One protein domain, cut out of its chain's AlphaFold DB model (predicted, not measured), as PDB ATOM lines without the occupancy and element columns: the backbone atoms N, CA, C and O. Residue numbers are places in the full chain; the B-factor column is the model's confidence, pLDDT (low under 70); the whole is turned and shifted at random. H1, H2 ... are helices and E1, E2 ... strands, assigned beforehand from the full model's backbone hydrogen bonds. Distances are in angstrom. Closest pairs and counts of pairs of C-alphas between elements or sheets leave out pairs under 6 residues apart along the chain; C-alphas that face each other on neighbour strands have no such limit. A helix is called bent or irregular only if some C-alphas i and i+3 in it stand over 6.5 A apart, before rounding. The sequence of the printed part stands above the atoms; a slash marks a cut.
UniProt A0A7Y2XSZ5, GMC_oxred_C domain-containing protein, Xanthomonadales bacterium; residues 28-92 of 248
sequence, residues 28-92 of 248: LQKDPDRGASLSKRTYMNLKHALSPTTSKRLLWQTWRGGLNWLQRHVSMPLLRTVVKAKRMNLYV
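AT A GLANCE: This is residues 28 to 92 of the 248 residues of the protein "GMC_oxred_C domain-containing protein" of Xanthomonadales bacterium (UniProt A0A7Y2XSZ5). This is a loose, open, flattened ring of chain with a hollow middle: the long helix H2 makes one long side, and the short helix H1 with the stretches before and after it makes the other. The ring closes at one end, where residues 28 to 29 pair with residues 89 to 90 of the short strand E1. The printed part has 65 residues, with two named helices and one named strand in the order H1, H2, E1, and is mostly helix. It is loose, with a radius of gyration of the C-alphas of 14.9 A, and elongated, spanning 43 by 27 by 20 A.

IN THESE COORDINATES: Start at C-alpha 28, at (295.565, 224.667, 212.553), and go on to C-alpha 38 at (282.882, 232.219, 202.039), where H1 begins; it covers residues 38 to 49 and is 16.4 A long. Find C-alpha 54 at (287.626, 217.285, 178.978); from there H2, residues 54 to 84, runs 42.8 A. E1, residues 89 to 92, is 9.9 A long and ends at C-alpha 92, at (293.083, 217.321, 216.976).

HOW THE PARTS SIT: Look first at residues 28 to 29, which pair antiparallel with residues 89 to 90 of E1; E1 pairs with no named strand. H1 and H2 are apart, but only just, at 8.3 A between their closest C-alphas. H1 and E1 are apart, and so are H2 and E1. Near residue 77 you will find a kink of 47 degrees in H2, which is neither bent nor irregular, but only just: C-alphas 73 and 76 are 6.4 A apart. In H1 every O i to N i+4 pair is within hydrogen-bond range; in H2, 25 of 27 are.

THE WHOLE: The two C-alphas farthest apart, those of Thr 54 and Lys 86, are 43.3 A apart, while those of Leu 28 and Val 92 are 8.9 A apart. The printed part has no cut, and the links H1 to H2 and H2 to E1 are tight. Residues 33 to 42, of which 38 to 42 belong to H1, stand free, among other stretches. The mean pLDDT of the printed part is 71.3; 33 residues are under 70, among them residues 34 to 44 and 74 to 86.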
ATOM      1  N   LEU A  28     295.696 223.285 212.115       81.44
ATOM      2  CA  LEU A  28     295.565 224.667 212.553       81.44
ATOM      3  C   LEU A  28     294.458 225.320 211.729       81.44
ATOM      4  O   LEU A  28     294.612 225.522 210.522       81.44
ATOM      5  N   GLN A  29     293.339 225.659 212.365       77.31
ATOM      6  CA  GLN A  29     292.196 226.251 211.672       77.31
ATOM      7  C   GLN A  29     291.512 227.338 212.501       77.31
ATOM      8  O   GLN A  29     291.779 227.527 213.686       77.31
ATOM      9  N   LYS A  30     290.658 228.114 211.831       76.00
ATOM     10  CA  LYS A  30     289.733 229.016 212.520       76.00
ATOM     11  C   LYS A  30     288.682 228.190 213.253       76.00
ATOM     12  O   LYS A  30     288.435 227.046 212.882       76.00
ATOM     13  N   ASP A  31     288.069 228.824 214.237       74.50
ATOM     14  CA  ASP A  31     286.943 228.277 214.976       74.50
ATOM     15  C   ASP A  31     285.841 227.732 214.033       74.50
ATOM     16  O   ASP A  31     285.342 228.508 213.202       74.50
ATOM     17  N   PRO A  32     285.501 226.428 214.111       70.25
ATOM     18  CA  PRO A  32     284.450 225.805 213.319       70.25
ATOM     19  C   PRO A  32     283.078 226.448 213.472       70.25
ATOM     20  O   PRO A  32     282.333 226.479 212.492       70.25
ATOM     21  N   ASP A  33     282.769 227.030 214.634       70.19
ATOM     22  CA  ASP A  33     281.470 227.665 214.898       70.19
ATOM     23  C   ASP A  33     281.254 228.906 214.025       70.19
ATOM     24  O   ASP A  33     280.132 229.326 213.743       70.19
ATOM     25  N   ARG A  34     282.343 229.474 213.496       69.88
ATOM     26  CA  ARG A  34     282.294 230.556 212.500       69.88
ATOM     27  C   ARG A  34     282.052 230.043 211.077       69.88
ATOM     28  O   ARG A  34     281.951 230.840 210.141       69.88
ATOM     29  N   GLY A  35     281.959 228.725 210.911       63.25
ATOM     30  CA  GLY A  35     281.724 228.010 209.669       63.25
ATOM     31  C   GLY A  35     282.896 228.041 208.685       63.25
ATOM     32  O   GLY A  35     283.899 228.743 208.836       63.25
ATOM     33  N   ALA A  36     282.747 227.286 207.591       65.44
ATOM     34  CA  ALA A  36     283.655 227.390 206.452       65.44
ATOM     35  C   ALA A  36     283.632 228.815 205.865       65.44
ATOM     36  O   ALA A  36     282.556 229.377 205.653       65.44
ATOM     37  N   SER A  37     284.808 229.374 205.549       67.38
ATOM     38  CA  SER A  37     284.914 230.701 204.930       67.38
ATOM     39  C   SER A  37     284.109 230.782 203.632       67.38
ATOM     40  O   SER A  37     283.992 229.789 202.912       67.38
ATOM     41  N   LEU A  38     283.615 231.980 203.290       65.69
ATOM     42  CA  LEU A  38     282.882 232.219 202.039       65.69
ATOM     43  C   LEU A  38     283.643 231.658 200.828       65.69
ATOM     44  O   LEU A  38     283.084 230.909 200.039       65.69
ATOM     45  N   SER A  39     284.955 231.899 200.765       65.06
ATOM     46  CA  SER A  39     285.837 231.344 199.733       65.06
ATOM     47  C   SER A  39     285.838 229.810 199.673       65.06
ATOM     48  O   SER A  39     285.798 229.246 198.581       65.06
ATOM     49  N   LYS A  40     285.857 229.122 200.824       65.75
ATOM     50  CA  LYS A  40     285.825 227.653 200.898       65.75
ATOM     51  C   LYS A  40     284.461 227.120 200.455       65.75
ATOM     52  O   LYS A  40     284.422 226.157 199.697       65.75
ATOM     53  N   ARG A  41     283.360 227.761 200.859       67.62
ATOM     54  CA  ARG A  41     281.998 227.393 200.428       67.62
ATOM     55  C   ARG A  41     281.828 227.552 198.917       67.62
ATOM     56  O   ARG A  41     281.443 226.601 198.245       67.62
ATOM     57  N   THR A  42     282.196 228.711 198.371       67.50
ATOM     58  CA  THR A  42     282.148 228.983 196.928       67.50
ATOM     59  C   THR A  42     282.999 227.986 196.142       67.50
ATOM     60  O   THR A  42     282.542 227.453 195.134       67.50
ATOM     61  N   TYR A  43     284.202 227.665 196.632       67.88
ATOM     62  CA  TYR A  43     285.063 226.645 196.035       67.88
ATOM     63  C   TYR A  43     284.405 225.259 195.997       67.88
ATOM     64  O   TYR A  43     284.417 224.613 194.950       67.88
ATOM     65  N   MET A  44     283.820 224.796 197.109       66.38
ATOM     66  CA  MET A  44     283.168 223.481 197.157       66.38
ATOM     67  C   MET A  44     281.956 223.423 196.224       66.38
ATOM     68  O   MET A  44     281.835 222.472 195.455       66.38
ATOM     69  N   ASN A  45     281.122 224.463 196.211       70.44
ATOM     70  CA  ASN A  45     279.962 224.533 195.320       70.44
ATOM     71  C   ASN A  45     280.381 224.462 193.843       70.44
ATOM     72  O   ASN A  45     279.836 223.667 193.082       70.44
ATOM     73  N   LEU A  46     281.403 225.227 193.446       68.69
ATOM     74  CA  LEU A  46     281.917 225.220 192.072       68.69
ATOM     75  C   LEU A  46     282.547 223.877 191.687       68.69
ATOM     76  O   LEU A  46     282.333 223.396 190.578       68.69
ATOM     77  N   LYS A  47     283.290 223.245 192.602       67.44
ATOM     78  CA  LYS A  47     283.904 221.930 192.373       67.44
ATOM     79  C   LYS A  47     282.862 220.851 192.060       67.44
ATOM     80  O   LYS A  47     283.127 219.995 191.221       67.44
ATOM     81  N   HIS A  48     281.721 220.864 192.749       65.62
ATOM     82  CA  HIS A  48     280.693 219.828 192.624       65.62
ATOM     83  C   HIS A  48     279.631 220.133 191.553       65.62
ATOM     84  O   HIS A  48     278.999 219.206 191.060       65.62
ATOM     85  N   ALA A  49     279.471 221.395 191.142       66.00
ATOM     86  CA  ALA A  49     278.513 221.797 190.107       66.00
ATOM     87  C   ALA A  49     279.001 221.565 188.661       66.00
ATOM     88  O   ALA A  49     278.218 221.661 187.715       66.00
ATOM     89  N   LEU A  50     280.292 221.297 188.453       63.25
ATOM     90  CA  LEU A  50     280.869 221.164 187.115       63.25
ATOM     91  C   LEU A  50     280.879 219.706 186.648       63.25
ATOM     92  O   LEU A  50     281.536 218.852 187.242       63.25
ATOM     93  N   SER A  51     280.208 219.437 185.524       63.72
ATOM     94  CA  SER A  51     280.278 218.134 184.860       63.72
ATOM     95  C   SER A  51     281.703 217.826 184.368       63.72
ATOM     96  O   SER A  51     282.384 218.726 183.857       63.72
ATOM     97  N   PRO A  52     282.179 216.571 184.488       64.12
ATOM     98  CA  PRO A  52     283.554 216.194 184.171       64.12
ATOM     99  C   PRO A  52     283.772 216.040 182.655       64.12
ATOM    100  O   PRO A  52     284.042 214.950 182.165       64.12
ATOM    101  N   THR A  53     283.666 217.126 181.886       78.06
ATOM    102  CA  THR A  53     284.054 217.137 180.463       78.06
ATOM    103  C   THR A  53     285.532 217.501 180.302       78.06
ATOM    104  O   THR A  53     286.100 218.190 181.151       78.06
ATOM    105  N   THR A  54     286.181 217.076 179.211       70.00
ATOM    106  CA  THR A  54     287.626 217.285 178.978       70.00
ATOM    107  C   THR A  54     288.022 218.766 179.035       70.00
ATOM    108  O   THR A  54     288.970 219.128 179.732       70.00
ATOM    109  N   SER A  55     287.241 219.644 178.398       74.81
ATOM    110  CA  SER A  55     287.485 221.094 178.371       74.81
ATOM    111  C   SER A  55     287.282 221.749 179.741       74.81
ATOM    112  O   SER A  55     288.088 222.579 180.164       74.81
ATOM    113  N   LYS A  56     286.248 221.335 180.489       72.81
ATOM    114  CA  LYS A  56     285.997 221.827 181.856       72.81
ATOM    115  C   LYS A  56     287.031 221.298 182.849       72.81
ATOM    116  O   LYS A  56     287.411 222.014 183.770       72.81
ATOM    117  N   ARG A  57     287.540 220.079 182.643       74.88
ATOM    118  CA  ARG A  57     288.621 219.489 183.443       74.88
ATOM    119  C   ARG A  57     289.932 220.246 183.249       74.88
ATOM    120  O   ARG A  57     290.625 220.465 184.237       74.88
ATOM    121  N   LEU A  58     290.253 220.665 182.025       78.44
ATOM    122  CA  LEU A  58     291.424 221.501 181.753       78.44
ATOM    123  C   LEU A  58     291.298 222.869 182.439       78.44
ATOM    124  O   LEU A  58     292.195 223.258 183.179       78.44
ATOM    125  N   LEU A  59     290.154 223.543 182.280       77.94
ATOM    126  CA  LEU A  59     289.870 224.828 182.935       77.94
ATOM    127  C   LEU A  59     289.911 224.725 184.471       77.94
ATOM    128  O   LEU A  59     290.423 225.601 185.166       77.94
ATOM    129  N   TRP A  60     289.417 223.617 185.021       76.25
ATOM    130  CA  TRP A  60     289.523 223.325 186.445       76.25
ATOM    131  C   TRP A  60     290.972 223.107 186.892       76.25
ATOM    132  O   TRP A  60     291.371 223.602 187.944       76.25
ATOM    133  N   GLN A  61     291.776 222.376 186.114       79.38
ATOM    134  CA  GLN A  61     293.185 222.142 186.436       79.38
ATOM    135  C   GLN A  61     293.997 223.439 186.416       79.38
ATOM    136  O   GLN A  61     294.789 223.655 187.336       79.38
ATOM    137  N   THR A  62     293.774 224.316 185.433       81.31
ATOM    138  CA  THR A  62     294.456 225.617 185.348       81.31
ATOM    139  C   THR A  62     294.057 226.527 186.507       81.31
ATOM    140  O   THR A  62     294.927 227.055 187.202       81.31
ATOM    141  N   TRP A  63     292.759 226.629 186.811       77.81
ATOM    142  CA  TRP A  63     292.271 227.398 187.956       77.81
ATOM    143  C   TRP A  63     292.803 226.855 189.292       77.81
ATOM    144  O   TRP A  63     293.313 227.614 190.121       77.81
ATOM    145  N   ARG A  64     292.766 225.532 189.496       76.75
ATOM    146  CA  ARG A  64     293.314 224.879 190.693       76.75
ATOM    147  C   ARG A  64     294.821 225.099 190.822       76.75
ATOM    148  O   ARG A  64     295.309 225.285 191.934       76.75
ATOM    149  N   GLY A  65     295.555 225.092 189.709       78.06
ATOM    150  CA  GLY A  65     296.975 225.439 189.666       78.06
ATOM    151  C   GLY A  65     297.231 226.853 190.186       78.06
ATOM    152  O   GLY A  65     298.057 227.031 191.082       78.06
ATOM    153  N   GLY A  66     296.455 227.832 189.711       78.50
ATOM    154  CA  GLY A  66     296.518 229.222 190.175       78.50
ATOM    155  C   GLY A  66     296.170 229.381 191.658       78.50
ATOM    156  O   GLY A  66     296.904 230.032 192.399       78.50
ATOM    157  N   LEU A  67     295.108 228.717 192.128       73.56
ATOM    158  CA  LEU A  67     294.739 228.684 193.549       73.56
ATOM    159  C   LEU A  67     295.850 228.085 194.421       73.56
ATOM    160  O   LEU A  67     296.186 228.653 195.457       73.56
ATOM    161  N   ASN A  68     296.455 226.973 194.000       73.00
ATOM    162  CA  ASN A  68     297.570 226.352 194.720       73.00
ATOM    163  C   ASN A  68     298.807 227.262 194.745       73.00
ATOM    164  O   ASN A  68     299.503 227.323 195.760       73.00
ATOM    165  N   TRP A  69     299.095 227.961 193.644       80.62
ATOM    166  CA  TRP A  69     300.195 228.921 193.573       80.62
ATOM    167  C   TRP A  69     299.968 230.095 194.530       80.62
ATOM    168  O   TRP A  69     300.850 230.378 195.345       80.62
ATOM    169  N   LEU A  70     298.770 230.695 194.513       73.25
ATOM    170  CA  LEU A  70     298.355 231.751 195.444       73.25
ATOM    171  C   LEU A  70     298.439 231.272 196.893       73.25
ATOM    172  O   LEU A  70     298.961 231.969 197.763       73.25
ATOM    173  N   GLN A  71     297.976 230.052 197.161       68.50
ATOM    174  CA  GLN A  71     298.050 229.473 198.491       68.50
ATOM    175  C   GLN A  71     299.513 229.354 198.957       68.50
ATOM    176  O   GLN A  71     299.858 229.800 200.053       68.50
ATOM    177  N   ARG A  72     300.400 228.812 198.119       68.94
ATOM    178  CA  ARG A  72     301.814 228.617 198.467       68.94
ATOM    179  C   ARG A  72     302.579 229.927 198.659       68.94
ATOM    180  O   ARG A  72     303.331 230.027 199.622       68.94
ATOM    181  N   HIS A  73     302.383 230.910 197.781       74.38
ATOM    182  CA  HIS A  73     303.240 232.102 197.723       74.38
ATOM    183  C   HIS A  73     302.653 233.323 198.437       74.38
ATOM    184  O   HIS A  73     303.409 234.170 198.900       74.38
ATOM    185  N   VAL A  74     301.326 233.408 198.578       69.56
ATOM    186  CA  VAL A  74     300.648 234.549 199.220       69.56
ATOM    187  C   VAL A  74     300.064 234.153 200.571       69.56
ATOM    188  O   VAL A  74     300.252 234.855 201.563       69.56
ATOM    189  N   SER A  75     299.377 233.009 200.649       64.12
ATOM    190  CA  SER A  75     298.645 232.664 201.871       64.12
ATOM    191  C   SER A  75     299.537 232.151 203.001       64.12
ATOM    192  O   SER A  75     299.239 232.453 204.146       64.12
ATOM    193  N   MET A  76     300.652 231.460 202.728       65.12
ATOM    194  CA  MET A  76     301.560 230.961 203.779       65.12
ATOM    195  C   MET A  76     302.274 232.077 204.573       65.12
ATOM    196  O   MET A  76     302.303 231.989 205.805       65.12
ATOM    197  N   PRO A  77     302.800 233.150 203.942       65.62
ATOM    198  CA  PRO A  77     303.281 234.331 204.666       65.62
ATOM    199  C   PRO A  77     302.182 235.012 205.492       65.62
ATOM    200  O   PRO A  77     302.407 235.355 206.651       65.62
ATOM    201  N   LEU A  78     300.971 235.143 204.936       64.62
ATOM    202  CA  LEU A  78     299.825 235.734 205.635       64.62
ATOM    203  C   LEU A  78     299.356 234.868 206.812       64.62
ATOM    204  O   LEU A  78     298.997 235.395 207.862       64.62
ATOM    205  N   LEU A  79     299.397 233.539 206.662       64.25
ATOM    206  CA  LEU A  79     299.049 232.575 207.701       64.25
ATOM    207  C   LEU A  79     299.954 232.774 208.913       64.25
ATOM    208  O   LEU A  79     299.454 232.843 210.025       64.25
ATOM    209  N   ARG A  80     301.265 232.978 208.714       64.75
ATOM    210  CA  ARG A  80     302.199 233.294 209.811       64.75
ATOM    211  C   ARG A  80     301.789 234.561 210.566       64.75
ATOM    212  O   ARG A  80     301.867 234.583 211.791       64.75
ATOM    213  N   THR A  81     301.311 235.589 209.867       64.06
ATOM    214  CA  THR A  81     300.813 236.830 210.486       64.06
ATOM    215  C   THR A  81     299.492 236.616 211.234       64.06
ATOM    216  O   THR A  81     299.329 237.102 212.349       64.06
ATOM    217  N   VAL A  82     298.560 235.837 210.676       64.69
ATOM    218  CA  VAL A  82     297.264 235.518 211.309       64.69
ATOM    219  C   VAL A  82     297.428 234.594 212.524       64.69
ATOM    220  O   VAL A  82     296.736 234.778 213.526       64.69
ATOM    221  N   VAL A  83     298.370 233.649 212.467       65.25
ATOM    222  CA  VAL A  83     298.764 232.790 213.596       65.25
ATOM    223  C   VAL A  83     299.360 233.636 214.719       65.25
ATOM    224  O   VAL A  83     298.947 233.497 215.867       65.25
ATOM    225  N   LYS A  84     300.246 234.592 214.394       59.78
ATOM    226  CA  LYS A  84     300.769 235.571 215.366       59.78
ATOM    227  C   LYS A  84     299.671 236.443 215.988       59.78
ATOM    228  O   LYS A  84     299.798 236.837 217.141       59.78
ATOM    229  N   ALA A  85     298.578 236.694 215.267       67.38
ATOM    230  CA  ALA A  85     297.423 237.440 215.764       67.38
ATOM    231  C   ALA A  85     296.453 236.612 216.643       67.38
ATOM    232  O   ALA A  85     295.377 237.113 216.963       67.38
ATOM    233  N   LYS A  86     296.790 235.361 217.013       64.75
ATOM    234  CA  LYS A  86     295.965 234.449 217.842       64.75
ATOM    235  C   LYS A  86     294.531 234.227 217.325       64.75
ATOM    236  O   LYS A  86     293.606 234.020 218.101       64.75
ATOM    237  N   ARG A  87     294.314 234.268 216.006       70.00
ATOM    238  CA  ARG A  87     292.981 234.069 215.386       70.00
ATOM    239  C   ARG A  87     292.733 232.640 214.883       70.00
ATOM    240  O   ARG A  87     291.853 232.432 214.046       70.00
ATOM    241  N   MET A  88     293.541 231.678 215.321       75.62
ATOM    242  CA  MET A  88     293.468 230.270 214.926       75.62
ATOM    243  C   MET A  88     293.700 229.392 216.152       75.62
ATOM    244  O   MET A  88     294.534 229.733 216.988       75.62
ATOM    245  N   ASN A  89     293.005 228.260 216.208       81.56
ATOM    246  CA  ASN A  89     293.168 227.256 217.250       81.56
ATOM    247  C   ASN A  89     293.795 225.992 216.648       81.56
ATOM    248  O   ASN A  89     293.664 225.714 215.448       81.56
ATOM    249  N   LEU A  90     294.505 225.242 217.488       86.12
ATOM    250  CA  LEU A  90     295.045 223.936 217.142       86.12
ATOM    251  C   LEU A  90     293.990 222.876 217.456       86.12
ATOM    252  O   LEU A  90     293.586 222.738 218.604       86.12
ATOM    253  N   TYR A  91     293.569 222.134 216.439       87.81
ATOM    254  CA  TYR A  91     292.592 221.061 216.572       87.81
ATOM    255  C   TYR A  91     293.255 219.703 216.385       87.81
ATOM    256  O   TYR A  91     294.130 219.526 215.529       87.81
ATOM    257  N   VAL A  92     292.787 218.736 217.168       89.44
ATOM    258  CA  VAL A  92     293.083 217.321 216.976       89.44
ATOM    259  C   VAL A  92     292.047 216.755 216.012       89.44
ATOM    260  O   VAL A  92     290.860 216.693 216.312       89.44
TER     261      VAL A  92